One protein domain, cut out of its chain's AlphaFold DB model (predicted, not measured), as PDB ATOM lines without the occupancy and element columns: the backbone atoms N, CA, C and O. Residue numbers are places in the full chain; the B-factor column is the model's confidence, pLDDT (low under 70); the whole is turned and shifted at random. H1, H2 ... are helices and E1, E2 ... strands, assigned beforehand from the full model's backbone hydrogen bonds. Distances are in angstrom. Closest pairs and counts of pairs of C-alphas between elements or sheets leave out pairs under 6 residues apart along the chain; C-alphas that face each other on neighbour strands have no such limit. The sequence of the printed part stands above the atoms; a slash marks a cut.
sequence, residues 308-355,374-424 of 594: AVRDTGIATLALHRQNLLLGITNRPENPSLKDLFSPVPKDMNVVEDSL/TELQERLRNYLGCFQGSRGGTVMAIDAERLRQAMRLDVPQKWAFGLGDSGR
ATOM      1  N   ALA A 308     -43.888  -0.498  52.800       92.25
ATOM      2  CA  ALA A 308     -43.250  -1.372  51.813       92.25
ATOM      3  C   ALA A 308     -44.237  -2.347  51.158       92.25
ATOM      4  O   ALA A 308     -44.150  -2.570  49.950       92.25
ATOM      5  N   VAL A 309     -45.198  -2.909  51.904       94.19
ATOM      6  CA  VAL A 309     -46.278  -3.735  51.330       94.19
ATOM      7  C   VAL A 309     -47.180  -2.879  50.426       94.19
ATOM      8  O   VAL A 309     -47.487  -3.292  49.304       94.19
ATOM      9  N   ARG A 310     -47.550  -1.666  50.863       92.75
ATOM     10  CA  ARG A 310     -48.377  -0.715  50.095       92.75
ATOM     11  C   ARG A 310     -47.711  -0.301  48.778       92.75
ATOM     12  O   ARG A 310     -48.331  -0.386  47.715       92.75
ATOM     13  N   ASP A 311     -46.443   0.091  48.837       92.50
ATOM     14  CA  ASP A 311     -45.650   0.550  47.697       92.50
ATOM     15  C   ASP A 311     -45.282  -0.607  46.749       92.50
ATOM     16  O   ASP A 311     -45.350  -0.446  45.528       92.50
ATOM     17  N   THR A 312     -45.022  -1.810  47.279       94.38
ATOM     18  CA  THR A 312     -44.916  -3.050  46.480       94.38
ATOM     19  C   THR A 312     -46.208  -3.320  45.710       94.38
ATOM     20  O   THR A 312     -46.151  -3.673  44.530       94.38
ATOM     21  N   GLY A 313     -47.373  -3.137  46.344       94.50
ATOM     22  CA  GLY A 313     -48.683  -3.331  45.717       94.50
ATOM     23  C   GLY A 313     -48.912  -2.362  44.561       94.50
ATOM     24  O   GLY A 313     -49.250  -2.786  43.456       94.50
ATOM     25  N   ILE A 314     -48.636  -1.073  44.782       94.88
ATOM     26  CA  ILE A 314     -48.711  -0.026  43.752       94.88
ATOM     27  C   ILE A 314     -47.766  -0.329  42.582       94.88
ATOM     28  O   ILE A 314     -48.211  -0.349  41.434       94.88
ATOM     29  N   ALA A 315     -46.488  -0.620  42.848       95.00
ATOM     30  CA  ALA A 315     -45.507  -0.895  41.796       95.00
ATOM     31  C   ALA A 315     -45.854  -2.165  40.995       95.00
ATOM     32  O   ALA A 315     -45.825  -2.146  39.763       95.00
ATOM     33  N   THR A 316     -46.260  -3.242  41.677       95.12
ATOM     34  CA  THR A 316     -46.722  -4.495  41.052       95.12
ATOM     35  C   THR A 316     -47.934  -4.252  40.154       95.12
ATOM     36  O   THR A 316     -47.977  -4.728  39.019       95.12
ATOM     37  N   LEU A 317     -48.917  -3.488  40.633       94.69
ATOM     38  CA  LEU A 317     -50.165  -3.242  39.919       94.69
ATOM     39  C   LEU A 317     -49.985  -2.284  38.731       94.69
ATOM     40  O   LEU A 317     -50.583  -2.510  37.676       94.69
ATOM     41  N   ALA A 318     -49.126  -1.270  38.859       95.75
ATOM     42  CA  ALA A 318     -48.718  -0.403  37.755       95.75
ATOM     43  C   ALA A 318     -47.994  -1.204  36.659       95.75
ATOM     44  O   ALA A 318     -48.410  -1.180  35.499       95.75
ATOM     45  N   LEU A 319     -46.973  -1.987  37.026       96.56
ATOM     46  CA  LEU A 319     -46.221  -2.828  36.088       96.56
ATOM     47  C   LEU A 319     -47.094  -3.899  35.425       96.56
ATOM     48  O   LEU A 319     -46.911  -4.175  34.241       96.56
ATOM     49  N   HIS A 320     -48.076  -4.461  36.135       95.56
ATOM     50  CA  HIS A 320     -49.046  -5.396  35.556       95.56
ATOM     51  C   HIS A 320     -49.966  -4.723  34.529       95.56
ATOM     52  O   HIS A 320     -50.154  -5.239  33.429       95.56
ATOM     53  N   ARG A 321     -50.480  -3.521  34.826       95.31
ATOM     54  CA  ARG A 321     -51.275  -2.742  33.858       95.31
ATOM     55  C   ARG A 321     -50.442  -2.364  32.626       95.31
ATOM     56  O   ARG A 321     -50.941  -2.485  31.510       95.31
ATOM     57  N   GLN A 322     -49.159  -2.035  32.796       96.00
ATOM     58  CA  GLN A 322     -48.222  -1.887  31.675       96.00
ATOM     59  C   GLN A 322     -48.000  -3.196  30.902       96.00
ATOM     60  O   GLN A 322     -47.967  -3.164  29.677       96.00
ATOM     61  N   ASN A 323     -47.887  -4.351  31.571       95.31
ATOM     62  CA  ASN A 323     -47.716  -5.644  30.898       95.31
ATOM     63  C   ASN A 323     -48.892  -5.973  29.966       95.31
ATOM     64  O   ASN A 323     -48.666  -6.522  28.889       95.31
ATOM     65  N   LEU A 324     -50.119  -5.616  30.361       93.69
ATOM     66  CA  LEU A 324     -51.315  -5.759  29.528       93.69
ATOM     67  C   LEU A 324     -51.278  -4.788  28.333       93.69
ATOM     68  O   LEU A 324     -51.385  -5.228  27.193       93.69
ATOM     69  N   LEU A 325     -51.017  -3.493  28.565       93.56
ATOM     70  CA  LEU A 325     -50.911  -2.459  27.512       93.56
ATOM     71  C   LEU A 325     -49.791  -2.723  26.482       93.56
ATOM     72  O   LEU A 325     -49.855  -2.250  25.342       93.56
ATOM     73  N   LEU A 326     -48.745  -3.446  26.886       92.06
ATOM     74  CA  LEU A 326     -47.605  -3.837  26.054       92.06
ATOM     75  C   LEU A 326     -47.752  -5.238  25.429       92.06
ATOM     76  O   LEU A 326     -46.871  -5.648  24.679       92.06
ATOM     77  N   GLY A 327     -48.814  -5.993  25.736       88.88
ATOM     78  CA  GLY A 327     -48.987  -7.375  25.263       88.88
ATOM     79  C   GLY A 327     -47.948  -8.373  25.807       88.88
ATOM     80  O   GLY A 327     -47.762  -9.441  25.226       88.88
ATOM     81  N   ILE A 328     -47.263  -8.034  26.909       91.25
ATOM     82  CA  ILE A 328     -46.256  -8.879  27.581       91.25
ATOM     83  C   ILE A 328     -46.921 -10.095  28.238       91.25
ATOM     84  O   ILE A 328     -46.340 -11.178  28.256       91.25
ATOM     85  N   THR A 329     -48.131  -9.928  28.784       90.50
ATOM     86  CA  THR A 329     -48.885 -11.017  29.417       90.50
ATOM     87  C   THR A 329     -50.336 -11.041  28.951       90.50
ATOM     88  O   THR A 329     -50.964 -10.000  28.787       90.50
ATOM     89  N   ASN A 330     -50.877 -12.249  28.788       86.00
ATOM     90  CA  ASN A 330     -52.276 -12.496  28.421       86.00
ATOM     91  C   ASN A 330     -53.124 -12.923  29.638       86.00
ATOM     92  O   ASN A 330     -54.196 -13.503  29.478       86.00
ATOM     93  N   ARG A 331     -52.619 -12.722  30.863       87.69
ATOM     94  CA  ARG A 331     -53.289 -13.094  32.119       87.69
ATOM     95  C   ARG A 331     -53.827 -11.828  32.792       87.69
ATOM     96  O   ARG A 331     -53.015 -10.961  33.104       87.69
ATOM     97  N   PRO A 332     -55.145 -11.688  33.029       85.44
ATOM     98  CA  PRO A 332     -55.678 -10.517  33.728       85.44
ATOM     99  C   PRO A 332     -55.342 -10.568  35.227       85.44
ATOM    100  O   PRO A 332     -55.056  -9.543  35.837       85.44
ATOM    101  N   GLU A 333     -55.286 -11.772  35.794       85.75
ATOM    102  CA  GLU A 333     -55.030 -12.042  37.208       85.75
ATOM    103  C   GLU A 333     -53.592 -12.534  37.441       85.75
ATOM    104  O   GLU A 333     -53.000 -13.179  36.573       85.75
ATOM    105  N   ASN A 334     -53.067 -12.300  38.649       82.69
ATOM    106  CA  ASN A 334     -51.804 -12.856  39.157       82.69
ATOM    107  C   ASN A 334     -50.578 -12.648  38.228       82.69
ATOM    108  O   ASN A 334     -50.097 -13.612  37.619       82.69
ATOM    109  N   PRO A 335     -50.030 -11.415  38.132       87.69
ATOM    110  CA  PRO A 335     -48.772 -11.158  37.428       87.69
ATOM    111  C   PRO A 335     -47.638 -12.065  37.917       87.69
ATOM    112  O   PRO A 335     -47.426 -12.214  39.120       87.69
ATOM    113  N   SER A 336     -46.853 -12.625  36.991       89.62
ATOM    114  CA  SER A 336     -45.623 -13.326  37.362       89.62
ATOM    115  C   SER A 336     -44.458 -12.343  37.506       89.62
ATOM    116  O   SER A 336     -44.356 -11.374  36.752       89.62
ATOM    117  N   LEU A 337     -43.526 -12.617  38.429       90.56
ATOM    118  CA  LEU A 337     -42.292 -11.828  38.571       90.56
ATOM    119  C   LEU A 337     -41.508 -11.735  37.253       90.56
ATOM    120  O   LEU A 337     -40.954 -10.684  36.945       90.56
ATOM    121  N   LYS A 338     -41.517 -12.801  36.440       92.06
ATOM    122  CA  LYS A 338     -40.895 -12.797  35.112       92.06
ATOM    123  C   LYS A 338     -41.501 -11.715  34.212       92.06
ATOM    124  O   LYS A 338     -40.755 -10.972  33.590       92.06
ATOM    125  N   ASP A 339     -42.827 -11.598  34.177       92.62
ATOM    126  CA  ASP A 339     -43.520 -10.627  33.321       92.62
ATOM    127  C   ASP A 339     -43.341  -9.191  33.838       92.62
ATOM    128  O   ASP A 339     -43.151  -8.265  33.052       92.62
ATOM    129  N   LEU A 340     -43.365  -8.992  35.162       94.44
ATOM    130  CA  LEU A 340     -43.124  -7.690  35.803       94.44
ATOM    131  C   LEU A 340     -41.724  -7.140  35.484       94.44
ATOM    132  O   LEU A 340     -41.585  -5.943  35.234       94.44
ATOM    133  N   PHE A 341     -40.711  -8.009  35.423       94.38
ATOM    134  CA  PHE A 341     -39.331  -7.657  35.071       94.38
ATOM    135  C   PHE A 341     -38.987  -7.815  33.576       94.38
ATOM    136  O   PHE A 341     -37.853  -7.545  33.182       94.38
ATOM    137  N   SER A 342     -39.945  -8.182  32.714       93.75
ATOM    138  CA  SER A 342     -39.719  -8.220  31.261       93.75
ATOM    139  C   SER A 342     -39.415  -6.821  30.697       93.75
ATOM    140  O   SER A 342     -40.051  -5.839  31.115       93.75
ATOM    141  N   PRO A 343     -38.489  -6.705  29.724       91.19
ATOM    142  CA  PRO A 343     -38.247  -5.462  28.999       91.19
ATOM    143  C   PRO A 343     -39.447  -5.091  28.113       91.19
ATOM    144  O   PRO A 343     -40.304  -5.925  27.816       91.19
ATOM    145  N   VAL A 344     -39.495  -3.834  27.670       89.62
ATOM    146  CA  VAL A 344     -40.510  -3.358  26.716       89.62
ATOM    147  C   VAL A 344     -40.303  -4.052  25.355       89.62
ATOM    148  O   VAL A 344     -39.172  -4.059  24.858       89.62
ATOM    149  N   PRO A 345     -41.348  -4.637  24.735       88.00
ATOM    150  CA  PRO A 345     -41.278  -5.162  23.373       88.00
ATOM    151  C   PRO A 345     -40.918  -4.083  22.341       88.00
ATOM    152  O   PRO A 345     -41.139  -2.893  22.556       88.00
ATOM    153  N   LYS A 346     -40.402  -4.494  21.179       83.44
ATOM    154  CA  LYS A 346     -40.220  -3.575  20.047       83.44
ATOM    155  C   LYS A 346     -41.573  -3.336  19.369       83.44
ATOM    156  O   LYS A 346     -42.013  -4.175  18.587       83.44
ATOM    157  N   ASP A 347     -42.219  -2.217  19.691       78.50
ATOM    158  CA  ASP A 347     -43.436  -1.757  19.007       78.50
ATOM    159  C   ASP A 347     -43.173  -1.453  17.515       78.50
ATOM    160  O   ASP A 347     -42.056  -1.120  17.109       78.50
ATOM    161  N   MET A 348     -44.229  -1.522  16.700       76.62
ATOM    162  CA  MET A 348     -44.210  -1.055  15.308       76.62
ATOM    163  C   MET A 348     -44.157   0.477  15.236       76.62
ATOM    164  O   MET A 348     -44.925   1.163  15.910       76.62
ATOM    165  N   ASN A 349     -43.313   1.018  14.352       76.56
ATOM    166  CA  ASN A 349     -43.284   2.452  14.054       76.56
ATOM    167  C   ASN A 349     -44.521   2.852  13.236       76.56
ATOM    168  O   ASN A 349     -44.636   2.498  12.062       76.56
ATOM    169  N   VAL A 350     -45.424   3.628  13.836       82.44
ATOM    170  CA  VAL A 350     -46.619   4.163  13.172       82.44
ATOM    171  C   VAL A 350     -46.453   5.664  12.951       82.44
ATOM    172  O   VAL A 350     -46.211   6.407  13.896       82.44
ATOM    173  N   VAL A 351     -46.635   6.127  11.710       82.19
ATOM    174  CA  VAL A 351     -46.736   7.565  11.405       82.19
ATOM    175  C   VAL A 351     -48.038   8.109  12.001       82.19
ATOM    176  O   VAL A 351     -49.125   7.703  11.569       82.19
ATOM    177  N   GLU A 352     -47.918   8.994  12.994       78.88
ATOM    178  CA  GLU A 352     -49.036   9.518  13.794       78.88
ATOM    179  C   GLU A 352     -49.838  10.615  13.084       78.88
ATOM    180  O   GLU A 352     -51.061  10.639  13.204       78.88
ATOM    181  N   ASP A 353     -49.197  11.483  12.296       76.69
ATOM    182  CA  ASP A 353     -49.875  12.606  11.625       76.69
ATOM    183  C   ASP A 353     -50.953  12.152  10.631       76.69
ATOM    184  O   ASP A 353     -51.948  12.845  10.421       76.69
ATOM    185  N   SER A 354     -50.801  10.946  10.070       80.62
ATOM    186  CA  SER A 354     -51.770  10.327   9.159       80.62
ATOM    187  C   SER A 354     -52.929   9.609   9.880       80.62
ATOM    188  O   SER A 354     -53.643   8.832   9.244       80.62
ATOM    189  N   LEU A 355     -53.071   9.763  11.202       88.00
ATOM    190  CA  LEU A 355     -54.094   9.086  12.002       88.00
ATOM    191  C   LEU A 355     -55.239  10.020  12.403       88.00
ATOM    192  O   LEU A 355     -55.072  11.223  12.639       88.00
ATOM    193  N   THR A 374     -38.715   1.374  33.791       92.44
ATOM    194  CA  THR A 374     -37.426   1.021  34.401       92.44
ATOM    195  C   THR A 374     -37.313   1.534  35.837       92.44
ATOM    196  O   THR A 374     -36.848   0.786  36.690       92.44
ATOM    197  N   GLU A 375     -37.815   2.738  36.140       91.56
ATOM    198  CA  GLU A 375     -37.873   3.277  37.511       91.56
ATOM    199  C   GLU A 375     -38.877   2.488  38.374       91.56
ATOM    200  O   GLU A 375     -38.582   2.159  39.521       91.56
ATOM    201  N   LEU A 376     -40.030   2.088  37.815       93.06
ATOM    202  CA  LEU A 376     -40.972   1.178  38.489       93.06
ATOM    203  C   LEU A 376     -40.352  -0.198  38.787       93.06
ATOM    204  O   LEU A 376     -40.571  -0.745  39.867       93.06
ATOM    205  N   GLN A 377     -39.580  -0.760  37.852       94.06
ATOM    206  CA  GLN A 377     -38.866  -2.027  38.045       94.06
ATOM    207  C   GLN A 377     -37.744  -1.889  39.087       94.06
ATOM    208  O   GLN A 377     -37.606  -2.763  39.941       94.06
ATOM    209  N   GLU A 378     -36.979  -0.793  39.079       90.12
ATOM    210  CA  GLU A 378     -35.952  -0.502  40.091       90.12
ATOM    211  C   GLU A 378     -36.578  -0.344  41.489       90.12
ATOM    212  O   GLU A 378     -36.111  -0.964  42.442       90.12
ATOM    213  N   ARG A 379     -37.715   0.360  41.608       89.56
ATOM    214  CA  ARG A 379     -38.487   0.452  42.860       89.56
ATOM    215  C   ARG A 379     -39.007  -0.902  43.336       89.56
ATOM    216  O   ARG A 379     -38.753  -1.269  44.478       89.56
ATOM    217  N   LEU A 380     -39.670  -1.681  42.474       92.25
ATOM    218  CA  LEU A 380     -40.163  -3.016  42.846       92.25
ATOM    219  C   LEU A 380     -39.012  -3.941  43.283       92.25
ATOM    220  O   LEU A 380     -39.160  -4.703  44.235       92.25
ATOM    221  N   ARG A 381     -37.850  -3.845  42.626       90.69
ATOM    222  CA  ARG A 381     -36.625  -4.553  43.021       90.69
ATOM    223  C   ARG A 381     -36.122  -4.110  44.395       90.69
ATOM    224  O   ARG A 381     -35.727  -4.972  45.170       90.69
ATOM    225  N   ASN A 382     -36.140  -2.816  44.709       87.62
ATOM    226  CA  ASN A 382     -35.658  -2.305  45.996       87.62
ATOM    227  C   ASN A 382     -36.630  -2.611  47.152       87.62
ATOM    228  O   ASN A 382     -36.178  -2.832  48.271       87.62
ATOM    229  N   TYR A 383     -37.941  -2.693  46.889       88.75
ATOM    230  CA  TYR A 383     -38.941  -3.075  47.896       88.75
ATOM    231  C   TYR A 383     -39.063  -4.593  48.124       88.75
ATOM    232  O   TYR A 383     -39.582  -4.990  49.163       88.75
ATOM    233  N   LEU A 384     -38.619  -5.441  47.184       90.31
ATOM    234  CA  LEU A 384     -38.665  -6.910  47.306       90.31
ATOM    235  C   LEU A 384     -37.297  -7.575  47.514       90.31
ATOM    236  O   LEU A 384     -37.240  -8.719  47.958       90.31
ATOM    237  N   GLY A 385     -36.208  -6.925  47.114       88.94
ATOM    238  CA  GLY A 385     -34.873  -7.511  47.093       88.94
ATOM    239  C   GLY A 385     -34.182  -7.454  48.450       88.94
ATOM    240  O   GLY A 385     -34.144  -6.415  49.101       88.94
ATOM    241  N   CYS A 386     -33.565  -8.565  48.834       87.00
ATOM    242  CA  CYS A 386     -32.620  -8.638  49.944       87.00
ATOM    243  C   CYS A 386     -31.205  -8.660  49.344       87.00
ATOM    244  O   CYS A 386     -30.909  -9.503  48.489       87.00
ATOM    245  N   PHE A 387     -30.350  -7.716  49.733       86.19
ATOM    246  CA  PHE A 387     -29.096  -7.396  49.038       86.19
ATOM    247  C   PHE A 387     -27.856  -7.877  49.814       86.19
ATOM    248  O   PHE A 387     -27.949  -8.251  50.982       86.19
ATOM    249  N   GLN A 388     -26.677  -7.894  49.178       77.81
ATOM    250  CA  GLN A 388     -25.426  -8.301  49.841       77.81
ATOM    251  C   GLN A 388     -24.841  -7.180  50.730       77.81
ATOM    252  O   GLN A 388     -23.752  -6.660  50.470       77.81
ATOM    253  N   GLY A 389     -25.576  -6.829  51.787       67.75
ATOM    254  CA  GLY A 389     -25.242  -5.779  52.752       67.75
ATOM    255  C   GLY A 389     -25.288  -4.358  52.179       67.75
ATOM    256  O   GLY A 389     -25.429  -4.151  50.971       67.75
ATOM    257  N   SER A 390     -25.073  -3.373  53.055       60.62
ATOM    258  CA  SER A 390     -25.441  -1.954  52.873       60.62
ATOM    259  C   SER A 390     -24.720  -1.160  51.771       60.62
ATOM    260  O   SER A 390     -24.818   0.066  51.708       60.62
ATOM    261  N   ARG A 391     -23.982  -1.837  50.881       62.44
ATOM    262  CA  ARG A 391     -23.359  -1.278  49.665       62.44
ATOM    263  C   ARG A 391     -23.409  -2.212  48.446       62.44
ATOM    264  O   ARG A 391     -22.874  -1.859  47.396       62.44
ATOM    265  N   GLY A 392     -23.982  -3.410  48.564       67.12
ATOM    266  CA  GLY A 392     -23.995  -4.405  47.495       67.12
ATOM    267  C   GLY A 392     -25.232  -4.279  46.610       67.12
ATOM    268  O   GLY A 392     -26.301  -4.700  47.015       67.12
ATOM    269  N   GLY A 393     -25.095  -3.806  45.367       76.25
ATOM    270  CA  GLY A 393     -26.228  -3.689  44.427       76.25
ATOM    271  C   GLY A 393     -26.819  -5.021  43.921       76.25
ATOM    272  O   GLY A 393     -27.796  -5.021  43.168       76.25
ATOM    273  N   THR A 394     -26.238  -6.162  44.301       83.06
ATOM    274  CA  THR A 394     -26.684  -7.507  43.906       83.06
ATOM    275  C   THR A 394     -27.798  -8.001  44.826       83.06
ATOM    276  O   THR A 394     -27.607  -8.105  46.037       83.06
ATOM    277  N   VAL A 395     -28.944  -8.356  44.238       86.56
ATOM    278  CA  VAL A 395     -30.046  -9.027  44.943       86.56
ATOM    279  C   VAL A 395     -29.679 -10.495  45.150       86.56
ATOM    280  O   VAL A 395     -29.377 -11.197  44.186       86.56
ATOM    281  N   MET A 396     -29.717 -10.944  46.402       87.88
ATOM    282  CA  MET A 396     -29.367 -12.302  46.831       87.88
ATOM    283  C   MET A 396     -30.608 -13.156  47.131       87.88
ATOM    284  O   MET A 396     -30.579 -14.368  46.935       87.88
ATOM    285  N   ALA A 397     -31.697 -12.531  47.589       88.50
ATOM    286  CA  ALA A 397     -32.987 -13.172  47.849       88.50
ATOM    287  C   ALA A 397     -34.157 -12.208  47.570       88.50
ATOM    288  O   ALA A 397     -33.944 -11.018  47.334       88.50
ATOM    289  N   ILE A 398     -35.387 -12.728  47.577       90.44
ATOM    290  CA  ILE A 398     -36.621 -11.976  47.305       90.44
ATOM    291  C   ILE A 398     -37.624 -12.240  48.433       90.44
ATOM    292  O   ILE A 398     -37.914 -13.400  48.733       90.44
ATOM    293  N   ASP A 399     -38.202 -11.182  49.002       91.75
ATOM    294  CA  ASP A 399     -39.313 -11.262  49.953       91.75
ATOM    295  C   ASP A 399     -40.627 -11.623  49.229       91.75
ATOM    296  O   ASP A 399     -41.468 -10.788  48.880       91.75
ATOM    297  N   ALA A 400     -40.790 -12.920  48.969       90.50
ATOM    298  CA  ALA A 400     -41.986 -13.474  48.343       90.50
ATOM    299  C   ALA A 400     -43.243 -13.358  49.230       90.50
ATOM    300  O   ALA A 400     -44.358 -13.403  48.712       90.50
ATOM    301  N   GLU A 401     -43.085 -13.194  50.546       92.12
ATOM    302  CA  GLU A 401     -44.197 -13.052  51.490       92.12
ATOM    303  C   GLU A 401     -44.786 -11.637  51.416       92.12
ATOM    304  O   GLU A 401     -46.000 -11.494  51.269       92.12
ATOM    305  N   ARG A 402     -43.948 -10.595  51.364       93.12
ATOM    306  CA  ARG A 402     -44.364  -9.211  51.074       93.12
ATOM    307  C   ARG A 402     -45.055  -9.083  49.727       93.12
ATOM    308  O   ARG A 402     -46.103  -8.450  49.657       93.12
ATOM    309  N   LEU A 403     -44.546  -9.739  48.679       91.88
ATOM    310  CA  LEU A 403     -45.245  -9.809  47.390       91.88
ATOM    311  C   LEU A 403     -46.635 -10.456  47.540       91.88
ATOM    312  O   LEU A 403     -47.627  -9.923  47.045       91.88
ATOM    313  N   ARG A 404     -46.731 -11.576  48.267       91.56
ATOM    314  CA  ARG A 404     -47.992 -12.298  48.514       91.56
ATOM    315  C   ARG A 404     -48.984 -11.506  49.379       91.56
ATOM    316  O   ARG A 404     -50.191 -11.734  49.269       91.56
ATOM    317  N   GLN A 405     -48.508 -10.616  50.247       93.25
ATOM    318  CA  GLN A 405     -49.338  -9.676  51.005       93.25
ATOM    319  C   GLN A 405     -49.785  -8.507  50.119       93.25
ATOM    320  O   GLN A 405     -50.978  -8.231  50.034       93.25
ATOM    321  N   ALA A 406     -48.860  -7.895  49.379       92.50
ATOM    322  CA  ALA A 406     -49.116  -6.786  48.462       92.50
ATOM    323  C   ALA A 406     -50.123  -7.143  47.355       92.50
ATOM    324  O   ALA A 406     -50.995  -6.343  47.031       92.50
ATOM    325  N   MET A 407     -50.072  -8.371  46.823       88.56
ATOM    326  CA  MET A 407     -51.050  -8.894  45.854       88.56
ATOM    327  C   MET A 407     -52.454  -9.148  46.441       88.56
ATOM    328  O   MET A 407     -53.369  -9.472  45.688       88.56
ATOM    329  N   ARG A 408     -52.632  -9.039  47.764       88.94
ATOM    330  CA  ARG A 408     -53.924  -9.166  48.467       88.94
ATOM    331  C   ARG A 408     -54.394  -7.858  49.109       88.94
ATOM    332  O   ARG A 408     -55.447  -7.854  49.738       88.94
ATOM    333  N   LEU A 409     -53.607  -6.788  49.008       88.12
ATOM    334  CA  LEU A 409     -53.913  -5.498  49.610       88.12
ATOM    335  C   LEU A 409     -54.697  -4.630  48.621       88.12
ATOM    336  O   LEU A 409     -54.223  -4.364  47.515       88.12
ATOM    337  N   ASP A 410     -55.855  -4.128  49.044       85.62
ATOM    338  CA  ASP A 410     -56.569  -3.080  48.316       85.62
ATOM    339  C   ASP A 410     -55.745  -1.784  48.343       85.62
ATOM    340  O   ASP A 410     -55.661  -1.086  49.357       85.62
ATOM    341  N   VAL A 411     -55.087  -1.468  47.225       87.31
ATOM    342  CA  VAL A 411     -54.260  -0.259  47.123       87.31
ATOM    343  C   VAL A 411     -55.120   1.017  47.086       87.31
ATOM    344  O   VAL A 411     -56.237   0.997  46.558       87.31
ATOM    345  N   PRO A 412     -54.602   2.166  47.563       88.69
ATOM    346  CA  PRO A 412     -55.330   3.431  47.523       88.69
ATOM    347  C   PRO A 412     -55.777   3.862  46.114       88.69
ATOM    348  O   PRO A 412     -55.110   3.598  45.114       88.69
ATOM    349  N   GLN A 413     -56.884   4.612  46.054       89.44
ATOM    350  CA  GLN A 413     -57.462   5.150  44.810       89.44
ATOM    351  C   GLN A 413     -56.532   6.128  44.070       89.44
ATOM    352  O   GLN A 413     -56.524   6.141  42.839       89.44
ATOM    353  N   LYS A 414     -55.719   6.897  44.812       89.94
ATOM    354  CA  LYS A 414     -54.603   7.697  44.287       89.94
ATOM    355  C   LYS A 414     -53.281   7.041  44.663       89.94
ATOM    356  O   LYS A 414     -53.054   6.760  45.837       89.94
ATOM    357  N   TRP A 415     -52.391   6.867  43.691       92.25
ATOM    358  CA  TRP A 415     -51.058   6.318  43.928       92.25
ATOM    359  C   TRP A 415     -50.013   7.404  44.185       92.25
ATOM    360  O   TRP A 415     -50.006   8.455  43.545       92.25
ATOM    361  N   ALA A 416     -49.142   7.112  45.144       87.44
ATOM    362  CA  ALA A 416     -47.897   7.794  45.472       87.44
ATOM    363  C   ALA A 416     -47.052   6.807  46.296       87.44
ATOM    364  O   ALA A 416     -47.623   5.955  46.992       87.44
ATOM    365  N   PHE A 417     -45.727   6.919  46.223       86.88
ATOM    366  CA  PHE A 417     -44.830   6.149  47.083       86.88
ATOM    367  C   PHE A 417     -44.617   6.872  48.420       86.88
ATOM    368  O   PHE A 417     -44.524   8.100  48.458       86.88
ATOM    369  N   GLY A 418     -44.574   6.116  49.515       78.50
ATOM    370  CA  GLY A 418     -44.339   6.630  50.871       78.50
ATOM    371  C   GLY A 418     -42.906   6.381  51.333       78.50
ATOM    372  O   GLY A 418     -42.329   7.202  52.048       78.50
ATOM    373  N   LEU A 419     -42.302   5.298  50.840       79.81
ATOM    374  CA  LEU A 419     -40.871   5.047  50.911       79.81
ATOM    375  C   LEU A 419     -40.152   5.736  49.742       79.81
ATOM    376  O   LEU A 419     -40.407   5.464  48.561       79.81
ATOM    377  N   GLY A 420     -39.234   6.642  50.078       68.00
ATOM    378  CA  GLY A 420     -38.416   7.355  49.098       68.00
ATOM    379  C   GLY A 420     -37.435   6.434  48.367       68.00
ATOM    380  O   GLY A 420     -37.039   5.391  48.882       68.00
ATOM    381  N   ASP A 421     -36.993   6.841  47.176       63.72
ATOM    382  CA  ASP A 421     -35.710   6.352  46.659       63.72
ATOM    383  C   ASP A 421     -34.582   7.199  47.276       63.72
ATOM    384  O   ASP A 421     -34.788   8.356  47.653       63.72
ATOM    385  N   SER A 422     -33.398   6.609  47.404       52.84
ATOM    386  CA  SER A 422     -32.233   7.051  48.183       52.84
ATOM    387  C   SER A 422     -31.601   8.374  47.699       52.84
ATOM    388  O   SER A 422     -30.483   8.439  47.199       52.84
ATOM    389  N   GLY A 423     -32.333   9.480  47.864       50.44
ATOM    390  CA  GLY A 423     -31.947  10.822  47.419       50.44
ATOM    391  C   GLY A 423     -32.396  11.181  45.997       50.44
ATOM    392  O   GLY A 423     -32.177  12.317  45.573       50.44
ATOM    393  N   ARG A 424     -33.060  10.273  45.267       61.09
ATOM    394  CA  ARG A 424     -33.664  10.588  43.963       61.09
ATOM    395  C   ARG A 424     -35.073  11.167  44.137       61.09
ATOM    396  O   ARG A 424     -35.906  10.609  44.847       61.09
TER     397      ARG A 424
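AT A GLANCE: This is residues 308 to 355 and 374 to 424 of the 594 residues of an uncharacterized protein of Cupriavidus sp. UYMMa02A (UniProt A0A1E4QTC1). H2, H3 and H4 pack on helix H1; hairpin E1 E2 lies at one end, free residues 348 to 355 at the other. Mostly helix, H1 H2 H3 E1 E2 H4 hold under half of the 99 printed residues. The whole is only just loose, close to compact, radius of gyration of the C-alphas 15.5 A, spanning 52 by 30 by 24 A.

HOW THE PARTS SIT: Look at E1, residues 385 to 387, and E2, residues 395 to 398, antiparallel; N 386 and O 397, 2.9 A, are within hydrogen-bond range. H1, residues 308 to 325, touches H3, residues 374 to 384, at a steep tilt of 38 degrees, closest C-alphas Ala 315 and Leu 380, 5.8 A. In both, every O i to N i+4 pair is within range.

IN THESE COORDINATES: Find C-alpha 308 at (-43.250, -1.372, 51.813); H1 runs 25.5 A from there. H2 is residues 337 to 340; H4, residues 400 to 406, ends at (-49.116, -6.786, 48.462).

THE WHOLE: Residues 356 to 373 are not printed, a gap of 29.1 A. Confidence is low at residues 389 to 392 and 420 to 424.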